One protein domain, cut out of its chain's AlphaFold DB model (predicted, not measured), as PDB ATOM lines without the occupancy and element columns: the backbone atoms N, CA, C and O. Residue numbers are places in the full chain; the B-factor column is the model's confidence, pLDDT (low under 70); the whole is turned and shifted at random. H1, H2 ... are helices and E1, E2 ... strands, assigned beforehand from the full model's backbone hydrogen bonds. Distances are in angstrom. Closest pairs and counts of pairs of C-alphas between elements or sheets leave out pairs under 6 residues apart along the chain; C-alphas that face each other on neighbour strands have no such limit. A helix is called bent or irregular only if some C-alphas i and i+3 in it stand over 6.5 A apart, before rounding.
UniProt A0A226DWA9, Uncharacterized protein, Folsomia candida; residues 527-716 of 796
ATOM      1  N   GLU A 527      65.571  26.984  14.313       96.00
ATOM      2  CA  GLU A 527      66.758  26.575  13.556       96.00
ATOM      3  C   GLU A 527      67.167  25.138  13.906       96.00
ATOM      4  O   GLU A 527      67.295  24.305  13.016       96.00
ATOM      5  N   SER A 528      67.254  24.798  15.198       97.00
ATOM      6  CA  SER A 528      67.616  23.435  15.616       97.00
ATOM      7  C   SER A 528      66.562  22.387  15.240       97.00
ATOM      8  O   SER A 528      66.917  21.257  14.902       97.00
ATOM      9  N   VAL A 529      65.269  22.730  15.235       97.19
ATOM     10  CA  VAL A 529      64.199  21.829  14.760       97.19
ATOM     11  C   VAL A 529      64.347  21.553  13.263       97.19
ATOM     12  O   VAL A 529      64.263  20.401  12.828       97.19
ATOM     13  N   VAL A 530      64.626  22.592  12.476       96.62
ATOM     14  CA  VAL A 530      64.842  22.473  11.031       96.62
ATOM     15  C   VAL A 530      66.149  21.728  10.710       96.62
ATOM     16  O   VAL A 530      66.161  20.929   9.775       96.62
ATOM     17  N   ASP A 531      67.198  21.868  11.519       97.00
ATOM     18  CA  ASP A 531      68.482  21.185  11.305       97.00
ATOM     19  C   ASP A 531      68.480  19.719  11.794       97.00
ATOM     20  O   ASP A 531      69.125  18.853  11.199       97.00
ATOM     21  N   SER A 532      67.719  19.400  12.849       96.31
ATOM     22  CA  SER A 532      67.718  18.082  13.522       96.31
ATOM     23  C   SER A 532      67.080  16.930  12.737       96.31
ATOM     24  O   SER A 532      67.053  15.797  13.214       96.31
ATOM     25  N   LYS A 533      66.555  17.185  11.534       95.56
ATOM     26  CA  LYS A 533      65.891  16.188  10.674       95.56
ATOM     27  C   LYS A 533      64.660  15.482  11.284       95.56
ATOM     28  O   LYS A 533      64.123  14.573  10.655       95.56
ATOM     29  N   ILE A 534      64.135  15.940  12.426       97.06
ATOM     30  CA  ILE A 534      62.880  15.422  13.005       97.06
ATOM     31  C   ILE A 534      61.662  15.842  12.171       97.06
ATOM     32  O   ILE A 534      61.692  16.893  11.532       97.06
ATOM     33  N   GLN A 535      60.587  15.049  12.162       97.75
ATOM     34  CA  GLN A 535      59.351  15.402  11.449       97.75
ATOM     35  C   GLN A 535      58.756  16.688  12.032       97.75
ATOM     36  O   GLN A 535      58.726  16.850  13.249       97.75
ATOM     37  N   ILE A 536      58.292  17.594  11.170       98.25
ATOM     38  CA  ILE A 536      57.639  18.847  11.564       98.25
ATOM     39  C   ILE A 536      56.195  18.765  11.090       98.25
ATOM     40  O   ILE A 536      55.948  18.683   9.891       98.25
ATOM     41  N   ILE A 537      55.250  18.767  12.018       98.25
ATOM     42  CA  ILE A 537      53.830  18.557  11.750       98.25
ATOM     43  C   ILE A 537      53.070  19.853  11.997       98.25
ATOM     44  O   ILE A 537      53.347  20.581  12.952       98.25
ATOM     45  N   THR A 538      52.072  20.114  11.162       98.25
ATOM     46  CA  THR A 538      51.082  21.163  11.394       98.25
ATOM     47  C   THR A 538      49.682  20.653  11.068       98.25
ATOM     48  O   THR A 538      49.484  19.899  10.116       98.25
ATOM     49  N   THR A 539      48.709  21.072  11.866       98.25
ATOM     50  CA  THR A 539      47.273  20.880  11.620       98.25
ATOM     51  C   THR A 539      46.572  22.209  11.358       98.25
ATOM     52  O   THR A 539      45.374  22.224  11.103       98.25
ATOM     53  N   SER A 540      47.290  23.334  11.451       97.25
ATOM     54  CA  SER A 540      46.715  24.646  11.174       97.25
ATOM     55  C   SER A 540      46.412  24.770   9.692       97.25
ATOM     56  O   SER A 540      47.320  24.823   8.859       97.25
ATOM     57  N   ALA A 541      45.125  24.827   9.381       96.12
ATOM     58  CA  ALA A 541      44.601  24.745   8.034       96.12
ATOM     59  C   ALA A 541      44.039  26.087   7.545       96.12
ATOM     60  O   ALA A 541      43.574  26.930   8.318       96.12
ATOM     61  N   VAL A 542      44.062  26.279   6.230       93.56
ATOM     62  CA  VAL A 542      43.264  27.287   5.537       93.56
ATOM     63  C   VAL A 542      42.526  26.621   4.388       93.56
ATOM     64  O   VAL A 542      43.128  25.924   3.573       93.56
ATOM     65  N   THR A 543      41.215  26.833   4.327       92.06
ATOM     66  CA  THR A 543      40.383  26.364   3.220       92.06
ATOM     67  C   THR A 543      40.288  27.473   2.183       92.06
ATOM     68  O   THR A 543      39.773  28.558   2.461       92.06
ATOM     69  N   LEU A 544      40.814  27.215   0.989       88.94
ATOM     70  CA  LEU A 544      40.783  28.126  -0.149       88.94
ATOM     71  C   LEU A 544      39.914  27.489  -1.230       88.94
ATOM     72  O   LEU A 544      40.305  26.512  -1.864       88.94
ATOM     73  N   ASN A 545      38.724  28.046  -1.449       88.88
ATOM     74  CA  ASN A 545      37.724  27.516  -2.379       88.88
ATOM     75  C   ASN A 545      37.346  26.048  -2.082       88.88
ATOM     76  O   ASN A 545      36.450  25.806  -1.280       88.88
ATOM     77  N   TYR A 546      38.030  25.088  -2.715       90.19
ATOM     78  CA  TYR A 546      37.747  23.646  -2.668       90.19
ATOM     79  C   TYR A 546      38.890  22.801  -2.095       90.19
ATOM     80  O   TYR A 546      38.767  21.580  -2.047       90.19
ATOM     81  N   PHE A 547      40.008  23.415  -1.706       92.56
ATOM     82  CA  PHE A 547      41.146  22.694  -1.146       92.56
ATOM     83  C   PHE A 547      41.531  23.262   0.216       92.56
ATOM     84  O   PHE A 547      41.502  24.474   0.443       92.56
ATOM     85  N   THR A 548      41.901  22.364   1.119       94.44
ATOM     86  CA  THR A 548      42.482  22.701   2.412       94.44
ATOM     87  C   THR A 548      43.990  22.520   2.311       94.44
ATOM     88  O   THR A 548      44.465  21.507   1.808       94.44
ATOM     89  N   THR A 549      44.758  23.510   2.757       95.75
ATOM     90  CA  THR A 549      46.223  23.418   2.829       95.75
ATOM     91  C   THR A 549      46.721  23.946   4.170       95.75
ATOM     92  O   THR A 549      45.964  24.567   4.924       95.75
ATOM     93  N   SER A 550      48.001  23.731   4.475       96.56
ATOM     94  CA  SER A 550      48.622  24.317   5.659       96.56
ATOM     95  C   SER A 550      48.563  25.839   5.588       96.56
ATOM     96  O   SER A 550      49.088  26.468   4.666       96.56
ATOM     97  N   LEU A 551      47.991  26.442   6.625       95.25
ATOM     98  CA  LEU A 551      47.958  27.888   6.784       95.25
ATOM     99  C   LEU A 551      49.370  28.481   6.806       95.25
ATOM    100  O   LEU A 551      49.599  29.537   6.224       95.25
ATOM    101  N   LEU A 552      50.316  27.805   7.460       95.12
ATOM    102  CA  LEU A 552      51.688  28.284   7.571       95.12
ATOM    103  C   LEU A 552      52.429  28.198   6.227       95.12
ATOM    104  O   LEU A 552      53.121  29.149   5.866       95.12
ATOM    105  N   LYS A 553      52.240  27.114   5.454       94.88
ATOM    106  CA  LYS A 553      52.759  27.029   4.074       94.88
ATOM    107  C   LYS A 553      52.168  28.128   3.196       94.88
ATOM    108  O   LYS A 553      52.910  28.833   2.522       94.88
ATOM    109  N   TYR A 554      50.850  28.329   3.261       92.69
ATOM    110  CA  TYR A 554      50.177  29.389   2.512       92.69
ATOM    111  C   TYR A 554      50.751  30.777   2.836       92.69
ATOM    112  O   TYR A 554      51.040  31.556   1.929       92.69
ATOM    113  N   GLN A 555      50.985  31.072   4.118       90.31
ATOM    114  CA  GLN A 555      51.610  32.327   4.537       90.31
ATOM    115  C   GLN A 555      53.055  32.466   4.048       90.31
ATOM    116  O   GLN A 555      53.435  33.542   3.594       90.31
ATOM    117  N   MET A 556      53.860  31.402   4.117       91.19
ATOM    118  CA  MET A 556      55.231  31.423   3.596       91.19
ATOM    119  C   MET A 556      55.265  31.649   2.081       91.19
ATOM    120  O   MET A 556      56.095  32.424   1.607       91.19
ATOM    121  N   HIS A 557      54.331  31.048   1.339       89.81
ATOM    122  CA  HIS A 557      54.201  31.237  -0.103       89.81
ATOM    123  C   HIS A 557      53.804  32.679  -0.462       89.81
ATOM    124  O   HIS A 557      54.451  33.298  -1.306       89.81
ATOM    125  N   ASP A 558      52.791  33.245   0.207       84.94
ATOM    126  CA  ASP A 558      52.376  34.649   0.026       84.94
ATOM    127  C   ASP A 558      53.532  35.619   0.335       84.94
ATOM    128  O   ASP A 558      53.812  36.565  -0.408       84.94
ATOM    129  N   MET A 559      54.297  35.316   1.388       82.25
ATOM    130  CA  MET A 559      55.482  36.078   1.759       82.25
ATOM    131  C   MET A 559      56.665  35.888   0.806       82.25
ATOM    132  O   MET A 559      57.532  36.758   0.783       82.25
ATOM    133  N   GLY A 560      56.741  34.814   0.014       81.31
ATOM    134  CA  GLY A 560      57.926  34.447  -0.774       81.31
ATOM    135  C   GLY A 560      58.455  35.569  -1.679       81.31
ATOM    136  O   GLY A 560      59.660  35.820  -1.707       81.31
ATOM    137  N   SER A 561      57.553  36.314  -2.327       79.25
ATOM    138  CA  SER A 561      57.892  37.483  -3.163       79.25
ATOM    139  C   SER A 561      58.484  38.658  -2.365       79.25
ATOM    140  O   SER A 561      59.337  39.411  -2.847       79.25
ATOM    141  N   THR A 562      58.057  38.803  -1.110       77.19
ATOM    142  CA  THR A 562      58.506  39.856  -0.191       77.19
ATOM    143  C   THR A 562      59.773  39.434   0.553       77.19
ATOM    144  O   THR A 562      60.672  40.236   0.775       77.19
ATOM    145  N   ILE A 563      59.914  38.153   0.895       73.50
ATOM    146  CA  ILE A 563      61.108  37.624   1.558       73.50
ATOM    147  C   ILE A 563      62.314  37.747   0.624       73.50
ATOM    148  O   ILE A 563      63.377  38.152   1.084       73.50
ATOM    149  N   SER A 564      62.169  37.481  -0.679       76.25
ATOM    150  CA  SER A 564      63.281  37.657  -1.627       76.25
ATOM    151  C   SER A 564      63.774  39.102  -1.735       76.25
ATOM    152  O   SER A 564      64.925  39.317  -2.097       76.25
ATOM    153  N   THR A 565      62.923  40.084  -1.431       76.19
ATOM    154  CA  THR A 565      63.265  41.513  -1.496       76.19
ATOM    155  C   THR A 565      63.717  42.086  -0.150       76.19
ATOM    156  O   THR A 565      64.519  43.015  -0.133       76.19
ATOM    157  N   VAL A 566      63.246  41.533   0.974       65.69
ATOM    158  CA  VAL A 566      63.466  42.087   2.324       65.69
ATOM    159  C   VAL A 566      64.489  41.295   3.146       65.69
ATOM    160  O   VAL A 566      65.130  41.857   4.036       65.69
ATOM    161  N   ALA A 567      64.673  39.996   2.890       62.81
ATOM    162  CA  ALA A 567      65.551  39.173   3.714       62.81
ATOM    163  C   ALA A 567      67.029  39.451   3.409       62.81
ATOM    164  O   ALA A 567      67.641  38.828   2.547       62.81
ATOM    165  N   SER A 568      67.637  40.333   4.201       71.25
ATOM    166  CA  SER A 568      69.091  40.537   4.231       71.25
ATOM    167  C   SER A 568      69.864  39.311   4.745       71.25
ATOM    168  O   SER A 568      71.075  39.219   4.557       71.25
ATOM    169  N   SER A 569      69.181  38.347   5.380       85.06
ATOM    170  CA  SER A 569      69.786  37.136   5.942       85.06
ATOM    171  C   SER A 569      69.516  35.905   5.076       85.06
ATOM    172  O   SER A 569      68.434  35.314   5.121       85.06
ATOM    173  N   ALA A 570      70.546  35.454   4.353       89.38
ATOM    174  CA  ALA A 570      70.532  34.183   3.624       89.38
ATOM    175  C   ALA A 570      70.217  32.980   4.538       89.38
ATOM    176  O   ALA A 570      69.603  32.010   4.092       89.38
ATOM    177  N   LYS A 571      70.584  33.066   5.828       91.00
ATOM    178  CA  LYS A 571      70.300  32.034   6.835       91.00
ATOM    179  C   LYS A 571      68.801  31.909   7.105       91.00
ATOM    180  O   LYS A 571      68.275  30.808   7.066       91.00
ATOM    181  N   LEU A 572      68.097  33.026   7.319       88.88
ATOM    182  CA  LEU A 572      66.649  32.990   7.549       88.88
ATOM    183  C   LEU A 572      65.923  32.400   6.337       88.88
ATOM    184  O   LEU A 572      65.075  31.528   6.496       88.88
ATOM    185  N   LEU A 573      66.290  32.832   5.128       90.06
ATOM    186  CA  LEU A 573      65.702  32.308   3.900       90.06
ATOM    187  C   LEU A 573      65.934  30.797   3.752       90.06
ATOM    188  O   LEU A 573      65.016  30.081   3.352       90.06
ATOM    189  N   SER A 574      67.132  30.297   4.079       92.94
ATOM    190  CA  SER A 574      67.410  28.860   4.019       92.94
ATOM    191  C   SER A 574      66.615  28.084   5.071       92.94
ATOM    192  O   SER A 574      66.036  27.054   4.731       92.94
ATOM    193  N   THR A 575      66.498  28.598   6.301       93.69
ATOM    194  CA  THR A 575      65.665  28.000   7.352       93.69
ATOM    195  C   THR A 575      64.193  27.962   6.943       93.69
ATOM    196  O   THR A 575      63.556  26.934   7.127       93.69
ATOM    197  N   LEU A 576      63.652  29.028   6.339       93.25
ATOM    198  CA  LEU A 576      62.257  29.073   5.878       93.25
ATOM    199  C   LEU A 576      61.988  28.088   4.735       93.25
ATOM    200  O   LEU A 576      61.018  27.341   4.799       93.25
ATOM    201  N   LYS A 577      62.874  28.013   3.734       93.81
ATOM    202  CA  LYS A 577      62.756  27.036   2.636       93.81
ATOM    203  C   LYS A 577      62.838  25.591   3.133       93.81
ATOM    204  O   LYS A 577      62.106  24.714   2.672       93.81
ATOM    205  N   GLN A 578      63.733  25.323   4.083       96.12
ATOM    206  CA  GLN A 578      63.833  24.006   4.709       96.12
ATOM    207  C   GLN A 578      62.612  23.701   5.582       96.12
ATOM    208  O   GLN A 578      62.120  22.579   5.567       96.12
ATOM    209  N   LEU A 579      62.088  24.689   6.307       96.31
ATOM    210  CA  LEU A 579      60.870  24.537   7.092       96.31
ATOM    211  C   LEU A 579      59.676  24.191   6.194       96.31
ATOM    212  O   LEU A 579      58.989  23.213   6.458       96.31
ATOM    213  N   GLU A 580      59.460  24.954   5.123       95.81
ATOM    214  CA  GLU A 580      58.373  24.749   4.161       95.81
ATOM    215  C   GLU A 580      58.419  23.352   3.525       95.81
ATOM    216  O   GLU A 580      57.412  22.645   3.513       95.81
ATOM    217  N   SER A 581      59.597  22.921   3.059       96.00
ATOM    218  CA  SER A 581      59.777  21.612   2.410       96.00
ATOM    219  C   SER A 581      59.669  20.416   3.361       96.00
ATOM    220  O   SER A 581      59.320  19.322   2.923       96.00
ATOM    221  N   ARG A 582      59.967  20.596   4.654       96.75
ATOM    222  CA  ARG A 582      59.948  19.514   5.657       96.75
ATOM    223  C   ARG A 582      58.654  19.450   6.468       96.75
ATOM    224  O   ARG A 582      58.478  18.515   7.248       96.75
ATOM    225  N   MET A 583      57.776  20.437   6.315       97.62
ATOM    226  CA  MET A 583      56.518  20.520   7.044       97.62
ATOM    227  C   MET A 583      55.459  19.603   6.437       97.62
ATOM    228  O   MET A 583      55.086  19.722   5.267       97.62
ATOM    229  N   ILE A 584      54.932  18.721   7.277       97.88
ATOM    230  CA  ILE A 584      53.868  17.782   6.951       97.88
ATOM    231  C   ILE A 584      52.555  18.386   7.439       97.88
ATOM    232  O   ILE A 584      52.379  18.638   8.635       97.88
ATOM    233  N   PHE A 585      51.648  18.637   6.502       98.00
ATOM    234  CA  PHE A 585      50.294  19.064   6.811       98.00
ATOM    235  C   PHE A 585      49.403  17.837   7.001       98.00
ATOM    236  O   PHE A 585      49.429  16.915   6.183       98.00
ATOM    237  N   ILE A 586      48.639  17.836   8.090       97.94
ATOM    238  CA  ILE A 586      47.626  16.823   8.380       97.94
ATOM    239  C   ILE A 586      46.273  17.519   8.314       97.94
ATOM    240  O   ILE A 586      45.947  18.309   9.204       97.94
ATOM    241  N   ASP A 587      45.517  17.234   7.256       96.50
ATOM    242  CA  ASP A 587      44.165  17.759   7.093       96.50
ATOM    243  C   ASP A 587      43.237  17.083   8.106       96.50
ATOM    244  O   ASP A 587      43.070  15.862   8.121       96.50
ATOM    245  N   THR A 588      42.711  17.869   9.035       95.50
ATOM    246  CA  THR A 588      41.939  17.375  10.172       95.50
ATOM    247  C   THR A 588      40.960  18.436  10.630       95.50
ATOM    248  O   THR A 588      41.296  19.613  10.749       95.50
ATOM    249  N   GLU A 589      39.750  18.006  10.971       93.00
ATOM    250  CA  GLU A 589      38.753  18.882  11.588       93.00
ATOM    251  C   GLU A 589      39.125  19.239  13.037       93.00
ATOM    252  O   GLU A 589      38.633  20.220  13.592       93.00
ATOM    253  N   SER A 590      39.989  18.442  13.684       95.88
ATOM    254  CA  SER A 590      40.343  18.635  15.088       95.88
ATOM    255  C   SER A 590      41.796  18.286  15.394       95.88
ATOM    256  O   SER A 590      42.184  17.118  15.465       95.88
ATOM    257  N   ALA A 591      42.581  19.311  15.731       97.31
ATOM    258  CA  ALA A 591      43.952  19.156  16.220       97.31
ATOM    259  C   ALA A 591      44.039  18.232  17.454       97.31
ATOM    260  O   ALA A 591      44.995  17.469  17.602       97.31
ATOM    261  N   PHE A 592      43.016  18.253  18.320       97.25
ATOM    262  CA  PHE A 592      42.923  17.354  19.472       97.25
ATOM    263  C   PHE A 592      42.822  15.886  19.044       97.25
ATOM    264  O   PHE A 592      43.536  15.042  19.581       97.25
ATOM    265  N   PHE A 593      41.959  15.584  18.069       96.88
ATOM    266  CA  PHE A 593      41.775  14.221  17.576       96.88
ATOM    267  C   PHE A 593      43.047  13.685  16.916       96.88
ATOM    268  O   PHE A 593      43.459  12.564  17.205       96.88
ATOM    269  N   THR A 594      43.731  14.514  16.126       97.69
ATOM    270  CA  THR A 594      45.040  14.165  15.565       97.69
ATOM    271  C   THR A 594      46.052  13.873  16.669       97.69
ATOM    272  O   THR A 594      46.716  12.841  16.636       97.69
ATOM    273  N   GLY A 595      46.133  14.723  17.700       97.88
ATOM    274  CA  GLY A 595      46.986  14.469  18.863       97.88
ATOM    275  C   GLY A 595      46.666  13.140  19.557       97.88
ATOM    276  O   GLY A 595      47.573  12.372  19.878       97.88
ATOM    277  N   PHE A 596      45.380  12.831  19.727       97.44
ATOM    278  CA  PHE A 596      44.920  11.559  20.284       97.44
ATOM    279  C   PHE A 596      45.353  10.363  19.423       97.44
ATOM    280  O   PHE A 596      45.932   9.414  19.953       97.44
ATOM    281  N   GLN A 597      45.171  10.424  18.102       97.56
ATOM    282  CA  GLN A 597      45.608   9.371  17.178       97.56
ATOM    283  C   GLN A 597      47.131   9.162  17.197       97.56
ATOM    284  O   GLN A 597      47.585   8.017  17.203       97.56
ATOM    285  N   ILE A 598      47.918  10.242  17.292       97.69
ATOM    286  CA  ILE A 598      49.375  10.164  17.483       97.69
ATOM    287  C   ILE A 598      49.695   9.411  18.780       97.69
ATOM    288  O   ILE A 598      50.490   8.469  18.775       97.69
ATOM    289  N   SER A 599      49.038   9.774  19.888       96.75
ATOM    290  CA  SER A 599      49.231   9.095  21.175       96.75
ATOM    291  C   SER A 599      48.855   7.615  21.118       96.75
ATOM    292  O   SER A 599      49.549   6.795  21.711       96.75
ATOM    293  N   ALA A 600      47.844   7.244  20.334       96.88
ATOM    294  CA  ALA A 600      47.439   5.856  20.129       96.88
ATOM    295  C   ALA A 600      48.383   5.070  19.194       96.88
ATOM    296  O   ALA A 600      48.303   3.848  19.128       96.88
ATOM    297  N   GLY A 601      49.295   5.747  18.482       96.50
ATOM    298  CA  GLY A 601      50.195   5.111  17.508       96.50
ATOM    299  C   GLY A 601      49.507   4.765  16.189       96.50
ATOM    300  O   GLY A 601      49.988   3.917  15.437       96.50
ATOM    301  N   THR A 602      48.378   5.412  15.911       97.31
ATOM    302  CA  THR A 602      47.615   5.230  14.680       97.31
ATOM    303  C   THR A 602      48.357   5.871  13.505       97.31
ATOM    304  O   THR A 602      48.996   6.915  13.648       97.31
ATOM    305  N   LYS A 603      48.273   5.251  12.323       97.75
ATOM    306  CA  LYS A 603      48.786   5.853  11.084       97.75
ATOM    307  C   LYS A 603      47.880   7.009  10.663       97.75
ATOM    308  O   LYS A 603      46.660   6.871  10.726       97.75
ATOM    309  N   LEU A 604      48.472   8.113  10.226       97.38
ATOM    310  CA  LEU A 604      47.753   9.313   9.800       97.38
ATOM    311  C   LEU A 604      47.883   9.488   8.293       97.38
ATOM    312  O   LEU A 604      48.927   9.153   7.735       97.38
ATOM    313  N   GLU A 605      46.833  10.000   7.659       97.31
ATOM    314  CA  GLU A 605      46.865  10.428   6.260       97.31
ATOM    315  C   GLU A 605      47.445  11.845   6.172       97.31
ATOM    316  O   GLU A 605      47.045  12.741   6.918       97.31
ATOM    317  N   PHE A 606      48.428  12.036   5.298       95.88
ATOM    318  CA  PHE A 606      49.080  13.324   5.060       95.88
ATOM    319  C   PHE A 606      48.513  14.030   3.822       95.88
ATOM    320  O   PHE A 606      47.749  13.453   3.054       95.88
ATOM    321  N   GLU A 607      48.925  15.282   3.595       93.25
ATOM    322  CA  GLU A 607      48.558  16.088   2.413       93.25
ATOM    323  C   GLU A 607      48.821  15.374   1.068       93.25
ATOM    324  O   GLU A 607      48.070  15.555   0.110       93.25
ATOM    325  N   ASP A 608      49.842  14.514   0.991       94.00
ATOM    326  CA  ASP A 608      50.166  13.694  -0.188       94.00
ATOM    327  C   ASP A 608      49.376  12.370  -0.261       94.00
ATOM    328  O   ASP A 608      49.651  11.526  -1.118       94.00
ATOM    329  N   LYS A 609      48.389  12.188   0.628       95.69
ATOM    330  CA  LYS A 609      47.582  10.972   0.830       95.69
ATOM    331  C   LYS A 609      48.382   9.755   1.291       95.69
ATOM    332  O   LYS A 609      47.871   8.632   1.283       95.69
ATOM    333  N   SER A 610      49.641   9.937   1.693       96.69
ATOM    334  CA  SER A 610      50.411   8.858   2.300       96.69
ATOM    335  C   SER A 610      49.895   8.581   3.713       96.69
ATOM    336  O   SER A 610      49.582   9.496   4.472       96.69
ATOM    337  N   VAL A 611      49.788   7.297   4.066       97.19
ATOM    338  CA  VAL A 611      49.333   6.857   5.391       97.19
ATOM    339  C   VAL A 611      50.524   6.297   6.154       97.19
ATOM    340  O   VAL A 611      50.902   5.133   5.978       97.19
ATOM    341  N   THR A 612      51.139   7.120   7.001       96.62
ATOM    342  CA  THR A 612      52.346   6.733   7.747       96.62
ATOM    343  C   THR A 612      52.216   7.040   9.243       96.62
ATOM    344  O   THR A 612      51.454   7.925   9.639       96.62
ATOM    345  N   PRO A 613      52.880   6.264  10.121       96.69
ATOM    346  CA  PRO A 613      52.943   6.598  11.538       96.69
ATOM    347  C   PRO A 613      53.879   7.793  11.771       96.69
ATOM    348  O   PRO A 613      54.908   7.927  11.106       96.69
ATOM    349  N   ILE A 614      53.546   8.631  12.754       97.38
ATOM    350  CA  ILE A 614      54.437   9.701  13.222       97.38
ATOM    351  C   ILE A 614      55.624   9.089  13.973       97.38
ATOM    352  O   ILE A 614      55.452   8.132  14.728       97.38
ATOM    353  N   MET A 615      56.827   9.631  13.762       96.75
ATOM    354  CA  MET A 615      58.025   9.210  14.505       96.75
ATOM    355  C   MET A 615      57.876   9.471  16.007       96.75
ATOM    356  O   MET A 615      57.181  10.397  16.412       96.75
ATOM    357  N   ASP A 616      58.605   8.727  16.841       96.69
ATOM    358  CA  ASP A 616      58.564   8.937  18.296       96.69
ATOM    359  C   ASP A 616      59.028  10.340  18.708       96.69
ATOM    360  O   ASP A 616      58.529  10.869  19.699       96.69
ATOM    361  N   THR A 617      59.936  10.950  17.935       97.38
ATOM    362  CA  THR A 617      60.405  12.328  18.135       97.38
ATOM    363  C   THR A 617      60.022  13.205  16.948       97.38
ATOM    364  O   THR A 617      60.449  12.965  15.816       97.38
ATOM    365  N   PHE A 618      59.249  14.256  17.208       98.25
ATOM    366  CA  PHE A 618      58.734  15.169  16.187       98.25
ATOM    367  C   PHE A 618      58.465  16.558  16.777       98.25
ATOM    368  O   PHE A 618      58.394  16.738  17.992       98.25
ATOM    369  N   ALA A 619      58.329  17.560  15.915       98.25
ATOM    370  CA  ALA A 619      57.912  18.907  16.271       98.25
ATOM    371  C   ALA A 619      56.501  19.191  15.749       98.25
ATOM    372  O   ALA A 619      56.119  18.723  14.679       98.25
ATOM    373  N   ILE A 620      55.740  19.984  16.496       98.44
ATOM    374  CA  ILE A 620      54.431  20.508  16.111       98.44
ATOM    375  C   ILE A 620      54.564  22.020  15.982       98.44
ATOM    376  O   ILE A 620      55.041  22.660  16.920       98.44
ATOM    377  N   ILE A 621      54.113  22.589  14.865       98.06
ATOM    378  CA  ILE A 621      54.004  24.037  14.664       98.06
ATOM    379  C   ILE A 621      52.564  24.365  14.291       98.06
ATOM    380  O   ILE A 621      52.129  24.100  13.174       98.06
ATOM    381  N   ASN A 622      51.834  24.960  15.227       98.19
ATOM    382  CA  ASN A 622      50.413  25.270  15.090       98.19
ATOM    383  C   ASN A 622      50.110  26.648  15.669       98.19
ATOM    384  O   ASN A 622      50.886  27.178  16.465       98.19
ATOM    385  N   ILE A 623      48.950  27.208  15.334       97.00
ATOM    386  CA  ILE A 623      48.402  28.341  16.085       97.00
ATOM    387  C   ILE A 623      48.256  27.946  17.563       97.00
ATOM    388  O   ILE A 623      47.885  26.817  17.874       97.00
ATOM    389  N   ASP A 624      48.530  28.881  18.474       95.12
ATOM    390  CA  ASP A 624      48.553  28.682  19.933       95.12
ATOM    391  C   ASP A 624      47.445  27.757  20.488       95.12
ATOM    392  O   ASP A 624      47.736  26.741  21.122       95.12
ATOM    393  N   TYR A 625      46.171  28.047  20.196       94.94
ATOM    394  CA  TYR A 625      45.055  27.252  20.721       94.94
ATOM    395  C   TYR A 625      45.001  25.830  20.134       94.94
ATOM    396  O   TYR A 625      44.620  24.890  20.835       94.94
ATOM    397  N   GLU A 626      45.390  25.649  18.869       96.75
ATOM    398  CA  GLU A 626      45.439  24.340  18.211       96.75
ATOM    399  C   GLU A 626      46.614  23.516  18.712       96.75
ATOM    400  O   GLU A 626      46.475  22.308  18.883       96.75
ATOM    401  N   LEU A 627      47.753  24.160  18.992       97.38
ATOM    402  CA  LEU A 627      48.886  23.514  19.640       97.38
ATOM    403  C   LEU A 627      48.467  22.981  21.012       97.38
ATOM    404  O   LEU A 627      48.695  21.812  21.307       97.38
ATOM    405  N   ASP A 628      47.802  23.799  21.832       96.06
ATOM    406  CA  ASP A 628      47.300  23.368  23.139       96.06
ATOM    407  C   ASP A 628      46.315  22.198  23.037       96.06
ATOM    408  O   ASP A 628      46.371  21.264  23.838       96.06
ATOM    409  N   ASN A 629      45.420  22.231  22.049       96.25
ATOM    410  CA  ASN A 629      44.459  21.157  21.808       96.25
ATOM    411  C   ASN A 629      45.154  19.874  21.339       96.25
ATOM    412  O   ASN A 629      44.851  18.797  21.852       96.25
ATOM    413  N   MET A 630      46.118  19.983  20.427       97.94
ATOM    414  CA  MET A 630      46.901  18.848  19.953       97.94
ATOM    415  C   MET A 630      47.708  18.228  21.092       97.94
ATOM    416  O   MET A 630      47.595  17.031  21.321       97.94
ATOM    417  N   LEU A 631      48.439  19.031  21.873       97.31
ATOM    418  CA  LEU A 631      49.212  18.559  23.028       97.31
ATOM    419  C   LEU A 631      48.330  17.875  24.083       97.31
ATOM    420  O   LEU A 631      48.737  16.865  24.657       97.31
ATOM    421  N   ALA A 632      47.115  18.385  24.311       95.88
ATOM    422  CA  ALA A 632      46.147  17.740  25.195       95.88
ATOM    423  C   ALA A 632      45.717  16.356  24.681       95.88
ATOM    424  O   ALA A 632      45.569  15.437  25.482       95.88
ATOM    425  N   GLY A 633      45.553  16.198  23.364       97.06
ATOM    426  CA  GLY A 633      45.295  14.904  22.733       97.06
ATOM    427  C   GLY A 633      46.493  13.956  22.819       97.06
ATOM    428  O   GLY A 633      46.326  12.796  23.185       97.06
ATOM    429  N   VAL A 634      47.711  14.451  22.557       97.44
ATOM    430  CA  VAL A 634      48.949  13.647  22.595       97.44
ATOM    431  C   VAL A 634      49.200  13.062  23.995       97.44
ATOM    432  O   VAL A 634      49.665  11.931  24.119       97.44
ATOM    433  N   GLY A 635      48.864  13.793  25.061       95.62
ATOM    434  CA  GLY A 635      49.057  13.350  26.448       95.62
ATOM    435  C   GLY A 635      48.033  12.338  26.986       95.62
ATOM    436  O   GLY A 635      48.031  12.077  28.195       95.62
ATOM    437  N   LEU A 636      47.122  11.816  26.153       94.88
ATOM    438  CA  LEU A 636      46.034  10.948  26.613       94.88
ATOM    439  C   LEU A 636      46.428   9.481  26.797       94.88
ATOM    440  O   LEU A 636      46.261   8.966  27.907       94.88
ATOM    441  N   GLU A 637      46.892   8.817  25.733       95.88
ATOM    442  CA  GLU A 637      47.243   7.384  25.758       95.88
ATOM    443  C   GLU A 637      48.682   7.148  26.225       95.88
ATOM    444  O   GLU A 637      48.964   6.211  26.969       95.88
ATOM    445  N   ARG A 638      49.597   8.038  25.831       94.62
ATOM    446  CA  ARG A 638      51.014   8.004  26.205       94.62
ATOM    447  C   ARG A 638      51.397   9.290  26.931       94.62
ATOM    448  O   ARG A 638      50.720  10.307  26.808       94.62
ATOM    449  N   VAL A 639      52.476   9.240  27.713       92.81
ATOM    450  CA  VAL A 639      53.016  10.408  28.430       92.81
ATOM    451  C   VAL A 639      54.246  10.912  27.669       92.81
ATOM    452  O   VAL A 639      55.347  10.437  27.937       92.81
ATOM    453  N   PRO A 640      54.084  11.822  26.688       95.50
ATOM    454  CA  PRO A 640      55.217  12.374  25.958       95.50
ATOM    455  C   PRO A 640      56.045  13.300  26.854       95.50
ATOM    456  O   PRO A 640      55.502  14.013  27.704       95.50
ATOM    457  N   TYR A 641      57.348  13.378  26.595       94.88
ATOM    458  CA  TYR A 641      58.132  14.530  27.024       94.88
ATOM    459  C   TYR A 641      57.857  15.690  26.062       94.88
ATOM    460  O   TYR A 641      58.081  15.557  24.858       94.88
ATOM    461  N   VAL A 642      57.343  16.808  26.580       96.19
ATOM    462  CA  VAL A 642      56.946  17.974  25.777       96.19
ATOM    463  C   VAL A 642      57.855  19.150  26.101       96.19
ATOM    464  O   VAL A 642      57.773  19.727  27.184       96.19
ATOM    465  N   LEU A 643      58.664  19.555  25.128       96.50
ATOM    466  CA  LEU A 643      59.430  20.791  25.174       96.50
ATOM    467  C   LEU A 643      58.669  21.877  24.410       96.50
ATOM    468  O   LEU A 643      58.687  21.914  23.179       96.50
ATOM    469  N   ARG A 644      57.986  22.766  25.135       97.19
ATOM    470  CA  ARG A 644      57.387  23.969  24.539       97.19
ATOM    471  C   ARG A 644      58.476  24.996  24.270       97.19
ATOM    472  O   ARG A 644      59.272  25.303  25.154       97.19
ATOM    473  N   HIS A 645      58.494  25.533  23.059       96.31
ATOM    474  CA  HIS A 645      59.487  26.524  22.671       96.31
ATOM    475  C   HIS A 645      59.122  27.875  23.281       96.31
ATOM    476  O   HIS A 645      57.971  28.306  23.213       96.31
ATOM    477  N   ILE A 646      60.113  28.524  23.889       93.12
ATOM    478  CA  ILE A 646      59.977  29.858  24.496       93.12
ATOM    479  C   ILE A 646      60.426  30.978  23.551       93.12
ATOM    480  O   ILE A 646      60.252  32.151  23.874       93.12
ATOM    481  N   GLU A 647      61.009  30.627  22.396       93.44
ATOM    482  CA  GLU A 647      61.373  31.595  21.359       93.44
ATOM    483  C   GLU A 647      60.122  32.366  20.917       93.44
ATOM    484  O   GLU A 647      59.043  31.791  20.739       93.44
ATOM    485  N   SER A 648      60.260  33.683  20.749       88.62
ATOM    486  CA  SER A 648      59.174  34.503  20.229       88.62
ATOM    487  C   SER A 648      58.793  34.018  18.833       88.62
ATOM    488  O   SER A 648      59.637  33.828  17.955       88.62
ATOM    489  N   SER A 649      57.495  33.805  18.623       87.56
ATOM    490  CA  SER A 649      57.031  33.348  17.323       87.56
ATOM    491  C   SER A 649      57.334  34.388  16.251       87.56
ATOM    492  O   SER A 649      56.883  35.534  16.328       87.56
ATOM    493  N   ARG A 650      58.071  33.966  15.223       87.31
ATOM    494  CA  ARG A 650      58.321  34.778  14.026       87.31
ATOM    495  C   ARG A 650      57.128  34.771  13.071       87.31
ATOM    496  O   ARG A 650      57.028  35.656  12.229       87.31
ATOM    497  N   PHE A 651      56.215  33.808  13.224       91.50
ATOM    498  CA  PHE A 651      55.046  33.654  12.368       91.50
ATOM    499  C   PHE A 651      53.784  34.002  13.138       91.50
ATOM    500  O   PHE A 651      53.428  33.388  14.145       91.50
ATOM    501  N   PHE A 652      53.063  34.988  12.638       93.25
ATOM    502  CA  PHE A 652      51.780  35.359  13.193       93.25
ATOM    503  C   PHE A 652      50.831  35.731  12.071       93.25
ATOM    504  O   PHE A 652      51.229  36.147  10.985       93.25
ATOM    505  N   ARG A 653      49.551  35.563  12.356       90.81
ATOM    506  CA  ARG A 653      48.456  35.975  11.503       90.81
ATOM    507  C   ARG A 653      47.691  37.060  12.231       90.81
ATOM    508  O   ARG A 653      47.232  36.833  13.346       90.81
ATOM    509  N   GLU A 654      47.554  38.210  11.590       91.81
ATOM    510  CA  GLU A 654      46.603  39.223  12.032       91.81
ATOM    511  C   GLU A 654      45.245  38.902  11.405       91.81
ATOM    512  O   GLU A 654      45.072  38.882  10.181       91.81
ATOM    513  N   MET A 655      44.286  38.585  12.263       91.88
ATOM    514  CA  MET A 655      42.881  38.459  11.931       91.88
ATOM    515  C   MET A 655      42.217  39.779  12.313       91.88
ATOM    516  O   MET A 655      41.943  40.053  13.483       91.88
ATOM    517  N   ALA A 656      42.013  40.630  11.318       93.62
ATOM    518  CA  ALA A 656      41.378  41.918  11.497       93.62
ATOM    519  C   ALA A 656      39.866  41.732  11.622       93.62
ATOM    520  O   ALA A 656      39.237  41.063  10.805       93.62
ATOM    521  N   THR A 657      39.264  42.381  12.611       94.31
ATOM    522  CA  THR A 657      37.826  42.643  12.542       94.31
ATOM    523  C   THR A 657      37.638  43.959  11.812       94.31
ATOM    524  O   THR A 657      38.246  44.968  12.179       94.31
ATOM    525  N   VAL A 658      36.828  43.960  10.761       95.38
ATOM    526  CA  VAL A 658      36.604  45.142   9.934       95.38
ATOM    527  C   VAL A 658      35.122  45.477   9.861       95.38
ATOM    528  O   VAL A 658      34.269  44.595   9.837       95.38
ATOM    529  N   VAL A 659      34.808  46.766   9.823       95.06
ATOM    530  CA  VAL A 659      33.450  47.270   9.601       95.06
ATOM    531  C   VAL A 659      33.419  48.052   8.303       95.06
ATOM    532  O   VAL A 659      34.390  48.725   7.968       95.06
ATOM    533  N   THR A 660      32.319  47.981   7.561       93.56
ATOM    534  CA  THR A 660      32.122  48.831   6.378       93.56
ATOM    535  C   THR A 660      32.286  50.285   6.793       93.56
ATOM    536  O   THR A 660      31.724  50.720   7.803       93.56
ATOM    537  N   ARG A 661      33.112  51.028   6.060       88.44
ATOM    538  CA  ARG A 661      33.356  52.432   6.350       88.44
ATOM    539  C   ARG A 661      32.065  53.199   6.096       88.44
ATOM    540  O   ARG A 661      31.641  53.394   4.965       88.44
ATOM    541  N   ALA A 662      31.457  53.629   7.188       84.94
ATOM    542  CA  ALA A 662      30.231  54.403   7.226       84.94
ATOM    543  C   ALA A 662      30.296  55.346   8.431       84.94
ATOM    544  O   ALA A 662      31.205  55.248   9.260       84.94
ATOM    545  N   PHE A 663      29.305  56.221   8.580       80.94
ATOM    546  CA  PHE A 663      29.204  57.125   9.733       80.94
ATOM    547  C   PHE A 663      29.249  56.387  11.087       80.94
ATOM    548  O   PHE A 663      29.735  56.924  12.079       80.94
ATOM    549  N   MET A 664      28.809  55.124  11.113       81.75
ATOM    550  CA  MET A 664      28.800  54.271  12.301       81.75
ATOM    551  C   MET A 664      30.151  53.676  12.684       81.75
ATOM    552  O   MET A 664      30.276  53.169  13.800       81.75
ATOM    553  N   SER A 665      31.172  53.712  11.821       87.12
ATOM    554  CA  SER A 665      32.413  52.977  12.096       87.12
ATOM    555  C   SER A 665      33.106  53.449  13.377       87.12
ATOM    556  O   SER A 665      33.681  52.634  14.093       87.12
ATOM    557  N   SER A 666      33.009  54.744  13.701       85.19
ATOM    558  CA  SER A 666      33.545  55.303  14.953       85.19
ATOM    559  C   SER A 666      32.819  54.745  16.183       85.19
ATOM    560  O   SER A 666      33.449  54.251  17.117       85.19
ATOM    561  N   ALA A 667      31.485  54.732  16.152       84.75
ATOM    562  CA  ALA A 667      30.661  54.266  17.262       84.75
ATOM    563  C   ALA A 667      30.794  52.742  17.479       84.75
ATOM    564  O   ALA A 667      30.939  52.283  18.614       84.75
ATOM    565  N   VAL A 668      30.843  51.958  16.393       88.62
ATOM    566  CA  VAL A 668      31.134  50.514  16.446       88.62
ATOM    567  C   VAL A 668      32.537  50.266  17.003       88.62
ATOM    568  O   VAL A 668      32.703  49.403  17.865       88.62
ATOM    569  N   SER A 669      33.540  51.041  16.579       89.62
ATOM    570  CA  SER A 669      34.907  50.953  17.107       89.62
ATOM    571  C   SER A 669      34.972  51.247  18.606       89.62
ATOM    572  O   SER A 669      35.610  50.502  19.349       89.62
ATOM    573  N   GLN A 670      34.249  52.268  19.077       88.00
ATOM    574  CA  GLN A 670      34.188  52.616  20.495       88.00
ATOM    575  C   GLN A 670      33.593  51.483  21.338       88.00
ATOM    576  O   GLN A 670      34.198  51.086  22.332       88.00
ATOM    577  N   ILE A 671      32.443  50.921  20.943       88.25
ATOM    578  CA  ILE A 671      31.850  49.788  21.675       88.25
ATOM    579  C   ILE A 671      32.754  48.566  21.614       88.25
ATOM    580  O   ILE A 671      32.917  47.880  22.619       88.25
ATOM    581  N   SER A 672      33.367  48.307  20.461       89.81
ATOM    582  CA  SER A 672      34.319  47.208  20.318       89.81
ATOM    583  C   SER A 672      35.489  47.371  21.291       89.81
ATOM    584  O   SER A 672      35.870  46.426  21.978       89.81
ATOM    585  N   GLY A 673      35.989  48.601  21.439       90.38
ATOM    586  CA  GLY A 673      36.955  48.974  22.466       90.38
ATOM    587  C   GLY A 673      36.465  48.666  23.877       90.38
ATOM    588  O   GLY A 673      37.179  48.011  24.627       90.38
ATOM    589  N   LEU A 674      35.234  49.047  24.228       91.50
ATOM    590  CA  LEU A 674      34.651  48.772  25.549       91.50
ATOM    591  C   LEU A 674      34.453  47.268  25.818       91.50
ATOM    592  O   LEU A 674      34.732  46.786  26.917       91.50
ATOM    593  N   LEU A 675      34.010  46.496  24.823       91.75
ATOM    594  CA  LEU A 675      33.839  45.040  24.924       91.75
ATOM    595  C   LEU A 675      35.180  44.307  25.056       91.75
ATOM    596  O   LEU A 675      35.277  43.314  25.780       91.75
ATOM    597  N   ALA A 676      36.221  44.803  24.389       91.44
ATOM    598  CA  ALA A 676      37.575  44.288  24.537       91.44
ATOM    599  C   ALA A 676      38.181  44.669  25.899       91.44
ATOM    600  O   ALA A 676      38.707  43.802  26.594       91.44
ATOM    601  N   GLN A 677      38.063  45.937  26.308       89.62
ATOM    602  CA  GLN A 677      38.583  46.455  27.580       89.62
ATOM    603  C   GLN A 677      37.921  45.799  28.796       89.62
ATOM    604  O   GLN A 677      38.601  45.504  29.773       89.62
ATOM    605  N   SER A 678      36.618  45.515  28.725       92.06
ATOM    606  CA  SER A 678      35.906  44.765  29.770       92.06
ATOM    607  C   SER A 678      36.295  43.283  29.839       92.06
ATOM    608  O   SER A 678      35.899  42.590  30.771       92.06
ATOM    609  N   GLY A 679      37.035  42.765  28.853       92.19
ATOM    610  CA  GLY A 679      37.409  41.353  28.762       92.19
ATOM    611  C   GLY A 679      36.272  40.422  28.325       92.19
ATOM    612  O   GLY A 679      36.518  39.238  28.096       92.19
ATOM    613  N   VAL A 680      35.051  40.936  28.144       92.81
ATOM    614  CA  VAL A 680      33.867  40.147  27.767       92.81
ATOM    615  C   VAL A 680      34.044  39.502  26.393       92.81
ATOM    616  O   VAL A 680      33.757  38.317  26.230       92.81
ATOM    617  N   TYR A 681      34.593  40.240  25.422       92.69
ATOM    618  CA  TYR A 681      34.867  39.699  24.087       92.69
ATOM    619  C   TYR A 681      35.852  38.522  24.134       92.69
ATOM    620  O   TYR A 681      35.614  37.470  23.541       92.69
ATOM    621  N   LYS A 682      36.936  38.667  24.910       92.56
ATOM    622  CA  LYS A 682      37.923  37.600  25.115       92.56
ATOM    623  C   LYS A 682      37.301  36.387  25.810       92.56
ATOM    624  O   LYS A 682      37.522  35.266  25.374       92.56
ATOM    625  N   MET A 683      36.482  36.609  26.838       93.12
ATOM    626  CA  MET A 683      35.764  35.542  27.537       93.12
ATOM    627  C   MET A 683      34.861  34.741  26.588       93.12
ATOM    628  O   MET A 683      34.891  33.514  26.613       93.12
ATOM    629  N   TRP A 684      34.067  35.401  25.740       94.81
ATOM    630  CA  TRP A 684      33.209  34.719  24.763       94.81
ATOM    631  C   TRP A 684      33.992  33.873  23.776       94.81
ATOM    632  O   TRP A 684      33.602  32.753  23.457       94.81
ATOM    633  N   ARG A 685      35.126  34.392  23.328       92.94
ATOM    634  CA  ARG A 685      36.028  33.671  22.451       92.94
ATOM    635  C   ARG A 685      36.642  32.450  23.146       92.94
ATOM    636  O   ARG A 685      36.646  31.365  22.573       92.94
ATOM    637  N   ASP A 686      37.095  32.591  24.389       91.94
ATOM    638  CA  ASP A 686      37.610  31.469  25.183       91.94
ATOM    639  C   ASP A 686      36.526  30.394  25.410       91.94
ATOM    640  O   ASP A 686      36.825  29.198  25.383       91.94
ATOM    641  N   LEU A 687      35.259  30.799  25.573       92.12
ATOM    642  CA  LEU A 687      34.112  29.887  25.653       92.12
ATOM    643  C   LEU A 687      33.850  29.149  24.338       92.12
ATOM    644  O   LEU A 687      33.518  27.965  24.382       92.12
ATOM    645  N   GLU A 688      34.002  29.807  23.188       93.06
ATOM    646  CA  GLU A 688      33.887  29.156  21.877       93.06
ATOM    647  C   GLU A 688      34.974  28.099  21.692       93.06
ATOM    648  O   GLU A 688      34.667  26.930  21.472       93.06
ATOM    649  N   LEU A 689      36.234  28.472  21.934       92.25
ATOM    650  CA  LEU A 689      37.365  27.544  21.862       92.25
ATOM    651  C   LEU A 689      37.188  26.353  22.816       92.25
ATOM    652  O   LEU A 689      37.540  25.218  22.488       92.25
ATOM    653  N   MET A 690      36.627  26.593  24.005       91.19
ATOM    654  CA  MET A 690      36.317  25.536  24.963       91.19
ATOM    655  C   MET A 690      35.164  24.646  24.491       91.19
ATOM    656  O   MET A 690      35.227  23.431  24.663       91.19
ATOM    657  N   LYS A 691      34.111  25.226  23.909       91.38
ATOM    658  CA  LYS A 691      32.977  24.488  23.340       91.38
ATOM    659  C   LYS A 691      33.457  23.549  22.237       91.38
ATOM    660  O   LYS A 691      33.091  22.373  22.266       91.38
ATOM    661  N   ASP A 692      34.309  24.032  21.340       90.56
ATOM    662  CA  ASP A 692      34.870  23.235  20.247       90.56
ATOM    663  C   ASP A 692      35.747  22.105  20.787       90.56
ATOM    664  O   ASP A 692      35.589  20.944  20.405       90.56
ATOM    665  N   LEU A 693      36.610  22.408  21.762       92.12
ATOM    666  CA  LEU A 693      37.421  21.399  22.437       92.12
ATOM    667  C   LEU A 693      36.551  20.329  23.116       92.12
ATOM    668  O   LEU A 693      36.769  19.141  22.908       92.12
ATOM    669  N   VAL A 694      35.547  20.720  23.904       93.38
ATOM    670  CA  VAL A 694      34.640  19.795  24.607       93.38
ATOM    671  C   VAL A 694      33.848  18.932  23.627       93.38
ATOM    672  O   VAL A 694      33.688  17.733  23.871       93.38
ATOM    673  N   SER A 695      33.366  19.521  22.529       91.94
ATOM    674  CA  SER A 695      32.658  18.805  21.466       91.94
ATOM    675  C   SER A 695      33.545  17.723  20.851       91.94
ATOM    676  O   SER A 695      33.149  16.559  20.794       91.94
ATOM    677  N   ASN A 696      34.782  18.090  20.506       91.69
ATOM    678  CA  ASN A 696      35.772  17.174  19.954       91.69
ATOM    679  C   ASN A 696      36.123  16.056  20.947       91.69
ATOM    680  O   ASN A 696      36.023  14.877  20.622       91.69
ATOM    681  N   ILE A 697      36.443  16.383  22.203       94.38
ATOM    682  CA  ILE A 697      36.804  15.379  23.218       94.38
ATOM    683  C   ILE A 697      35.663  14.379  23.441       94.38
ATOM    684  O   ILE A 697      35.903  13.174  23.538       94.38
ATOM    685  N   LYS A 698      34.417  14.862  23.536       93.75
ATOM    686  CA  LYS A 698      33.252  14.018  23.829       93.75
ATOM    687  C   LYS A 698      32.960  13.006  22.717       93.75
ATOM    688  O   LYS A 698      32.442  11.937  23.023       93.75
ATOM    689  N   GLY A 699      33.285  13.332  21.465       90.94
ATOM    690  CA  GLY A 699      33.111  12.428  20.323       90.94
ATOM    691  C   GLY A 699      34.133  11.290  20.269       90.94
ATOM    692  O   GLY A 699      33.810  10.217  19.771       90.94
ATOM    693  N   PHE A 700      35.341  11.501  20.807       92.44
ATOM    694  CA  PHE A 700      36.480  10.605  20.563       92.44
ATOM    695  C   PHE A 700      37.054   9.916  21.806       92.44
ATOM    696  O   PHE A 700      37.878   9.018  21.664       92.44
ATOM    697  N   THR A 701      36.659  10.310  23.022       95.12
ATOM    698  CA  THR A 701      37.310   9.828  24.253       95.12
ATOM    699  C   THR A 701      36.343   9.219  25.264       95.12
ATOM    700  O   THR A 701      35.155   9.541  25.317       95.12
ATOM    701  N   SER A 702      36.867   8.341  26.123       95.94
ATOM    702  CA  SER A 702      36.118   7.800  27.264       95.94
ATOM    703  C   SER A 702      35.802   8.883  28.307       95.94
ATOM    704  O   SER A 702      36.514   9.877  28.439       95.94
ATOM    705  N   THR A 703      34.787   8.671  29.156       94.94
ATOM    706  CA  THR A 703      34.435   9.621  30.235       94.94
ATOM    707  C   THR A 703      35.610   9.922  31.179       94.94
ATOM    708  O   THR A 703      35.716  11.035  31.699       94.94
ATOM    709  N   LYS A 704      36.515   8.956  31.395       94.56
ATOM    710  CA  LYS A 704      37.722   9.136  32.217       94.56
ATOM    711  C   LYS A 704      38.728  10.071  31.538       94.56
ATOM    712  O   LYS A 704      39.215  11.000  32.177       94.56
ATOM    713  N   GLN A 705      38.999   9.859  30.251       94.38
ATOM    714  CA  GLN A 705      39.884  10.714  29.449       94.38
ATOM    715  C   GLN A 705      39.309  12.124  29.284       94.38
ATOM    716  O   GLN A 705      40.027  13.101  29.485       94.38
ATOM    717  N   TYR A 706      37.999  12.231  29.047       94.44
ATOM    718  CA  TYR A 706      37.282  13.504  29.033       94.44
ATOM    719  C   TYR A 706      37.540  14.299  30.314       94.44
ATOM    720  O   TYR A 706      37.961  15.453  30.258       94.44
ATOM    721  N   ARG A 707      37.354  13.679  31.488       92.06
ATOM    722  CA  ARG A 707      37.617  14.343  32.773       92.06
ATOM    723  C   ARG A 707      39.082  14.752  32.912       92.06
ATOM    724  O   ARG A 707      39.339  15.863  33.358       92.06
ATOM    725  N   ARG A 708      40.020  13.900  32.489       92.25
ATOM    726  CA  ARG A 708      41.465  14.171  32.554       92.25
ATOM    727  C   ARG A 708      41.877  15.412  31.753       92.25
ATOM    728  O   ARG A 708      42.784  16.107  32.184       92.25
ATOM    729  N   VAL A 709      41.219  15.704  30.631       93.00
ATOM    730  CA  VAL A 709      41.543  16.873  29.789       93.00
ATOM    731  C   VAL A 709      40.731  18.105  30.184       93.00
ATOM    732  O   VAL A 709      41.266  19.206  30.299       93.00
ATOM    733  N   VAL A 710      39.427  17.931  30.400       92.06
ATOM    734  CA  VAL A 710      38.496  19.048  30.589       92.06
ATOM    735  C   VAL A 710      38.613  19.651  31.990       92.06
ATOM    736  O   VAL A 710      38.612  20.871  32.122       92.06
ATOM    737  N   VAL A 711      38.766  18.836  33.042       89.56
ATOM    738  CA  VAL A 711      38.811  19.334  34.432       89.56
ATOM    739  C   VAL A 711      40.000  20.281  34.662       89.56
ATOM    740  O   VAL A 711      39.752  21.407  35.098       89.56
ATOM    741  N   PRO A 712      41.256  19.933  34.309       88.38
ATOM    742  CA  PRO A 712      42.381  20.862  34.456       88.38
ATOM    743  C   PRO A 712      42.166  22.184  33.717       88.38
ATOM    744  O   PRO A 712      42.502  23.249  34.231       88.38
ATOM    745  N   ARG A 713      41.548  22.141  32.530       87.56
ATOM    746  CA  ARG A 713      41.358  23.336  31.701       87.56
ATOM    747  C   ARG A 713      40.253  24.263  32.211       87.56
ATOM    748  O   ARG A 713      40.386  25.474  32.061       87.56
ATOM    749  N   PHE A 714      39.196  23.717  32.818       83.81
ATOM    750  CA  PHE A 714      38.111  24.499  33.425       83.81
ATOM    751  C   PHE A 714      38.496  25.091  34.778       83.81
ATOM    752  O   PHE A 714      38.196  26.251  35.048       83.81
ATOM    753  N   PHE A 715      39.140  24.295  35.628       83.50
ATOM    754  CA  PHE A 715      39.401  24.682  37.014       83.50
ATOM    755  C   PHE A 715      40.809  25.243  37.228       83.50
ATOM    756  O   PHE A 715      41.136  25.644  38.340       83.50
ATOM    757  N   GLY A 716      41.660  25.245  36.197       81.38
ATOM    758  CA  GLY A 716      43.069  25.614  36.338       81.38
ATOM    759  C   GLY A 716      43.835  24.683  37.282       81.38
ATOM    760  O   GLY A 716      44.889  25.057  37.788       81.38
TER     761      GLY A 716
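AT A GLANCE: This is residues 527 to 716 of the 796 residues of an uncharacterized protein of Folsomia candida (UniProt A0A226DWA9). A body built on the small parallel sheet E4 E1 E5 has the helical hairpin H2 and H3 at one end and the helices H4 and H5 at another. From it a wide loop leads out along E7, turns through H6, where residues 660 to 667 and 674 to 680 stick out, and returns along H7 to H4, with H8 beside H7. The printed part has 190 residues, with eight named helices and seven named strands, in the order H1 E1 E2 E3 H2 H3 E4 H4 E5 H5 E6 E7 H6 H7 H8, class mixed. It is only just compact, close to loose, with a radius of gyration of the C-alphas of 19.2 A, and spans 56 by 51 by 35 A.

HOW THE PARTS SIT: H1, residues 527 to 531, touches H3, residues 570 to 582, closest at C-alphas Val 530 and Leu 579, 6.0 A. E1, residues 535 to 538, is the inner strand between E4, residues 583 to 585, and E5, residues 617 to 623; N 584 to O 536 and N 619 to O 535, each 2.8 A, are within hydrogen-bond range. E2, residues 541 to 544, and E3, residues 547 to 550, form an antiparallel hairpin, N 542 to O 549 being 2.9 A. H2, residues 551 to 566, is only just irregular, C-alphas 558 and 561 being 7.0 A apart; it touches H3 at C-alphas Lys 553 and Glu 580, 6.1 A, a shallow tilt of 23 degrees, opposite ways. E4, H4, residues 591 to 600, and E5 make a split strand-helix-strand unit, two strands running the same way with E1 between them, its crossover right-handed. H4, H5, residues 624 to 634, and H7, residues 680 to 700, form a bundle, a group of neighbouring helices; H4 and H5 touch at C-alphas Phe 596 and Gly 633, 4.2 A. E6, residues 641 to 644, and E7, residues 652 to 660, pair with no named strand. H6, residues 665 to 677, touches no helix. H8, residues 703 to 715, forms a helical hairpin with H7; they only just touch, with 3 pairs of C-alphas within 8 A, closest Ile 697 and Tyr 706, 6.1 A. Every O i to N i+4 pair is within hydrogen-bond range in H1, H3, H4, H5, H6 and H7, against 9 of 12 in H2 and 7 of 9 in H8.

IN THESE COORDINATES: H1 begins at C-alpha 527, (66.758, 26.575, 13.556). H2 is 21.5 A long, E5 20.1 A, E7 24.8 A and H7 30.5 A. H8 ends at C-alpha 715, (39.401, 24.682, 37.014).

THE WHOLE: The C-alphas farthest apart, Asp 616 and Phe 663, are 57.1 A apart. The printed part has no cut. The link H4 to E5 is long, 16 residues. Residues 566 to 567 are under pLDDT 70.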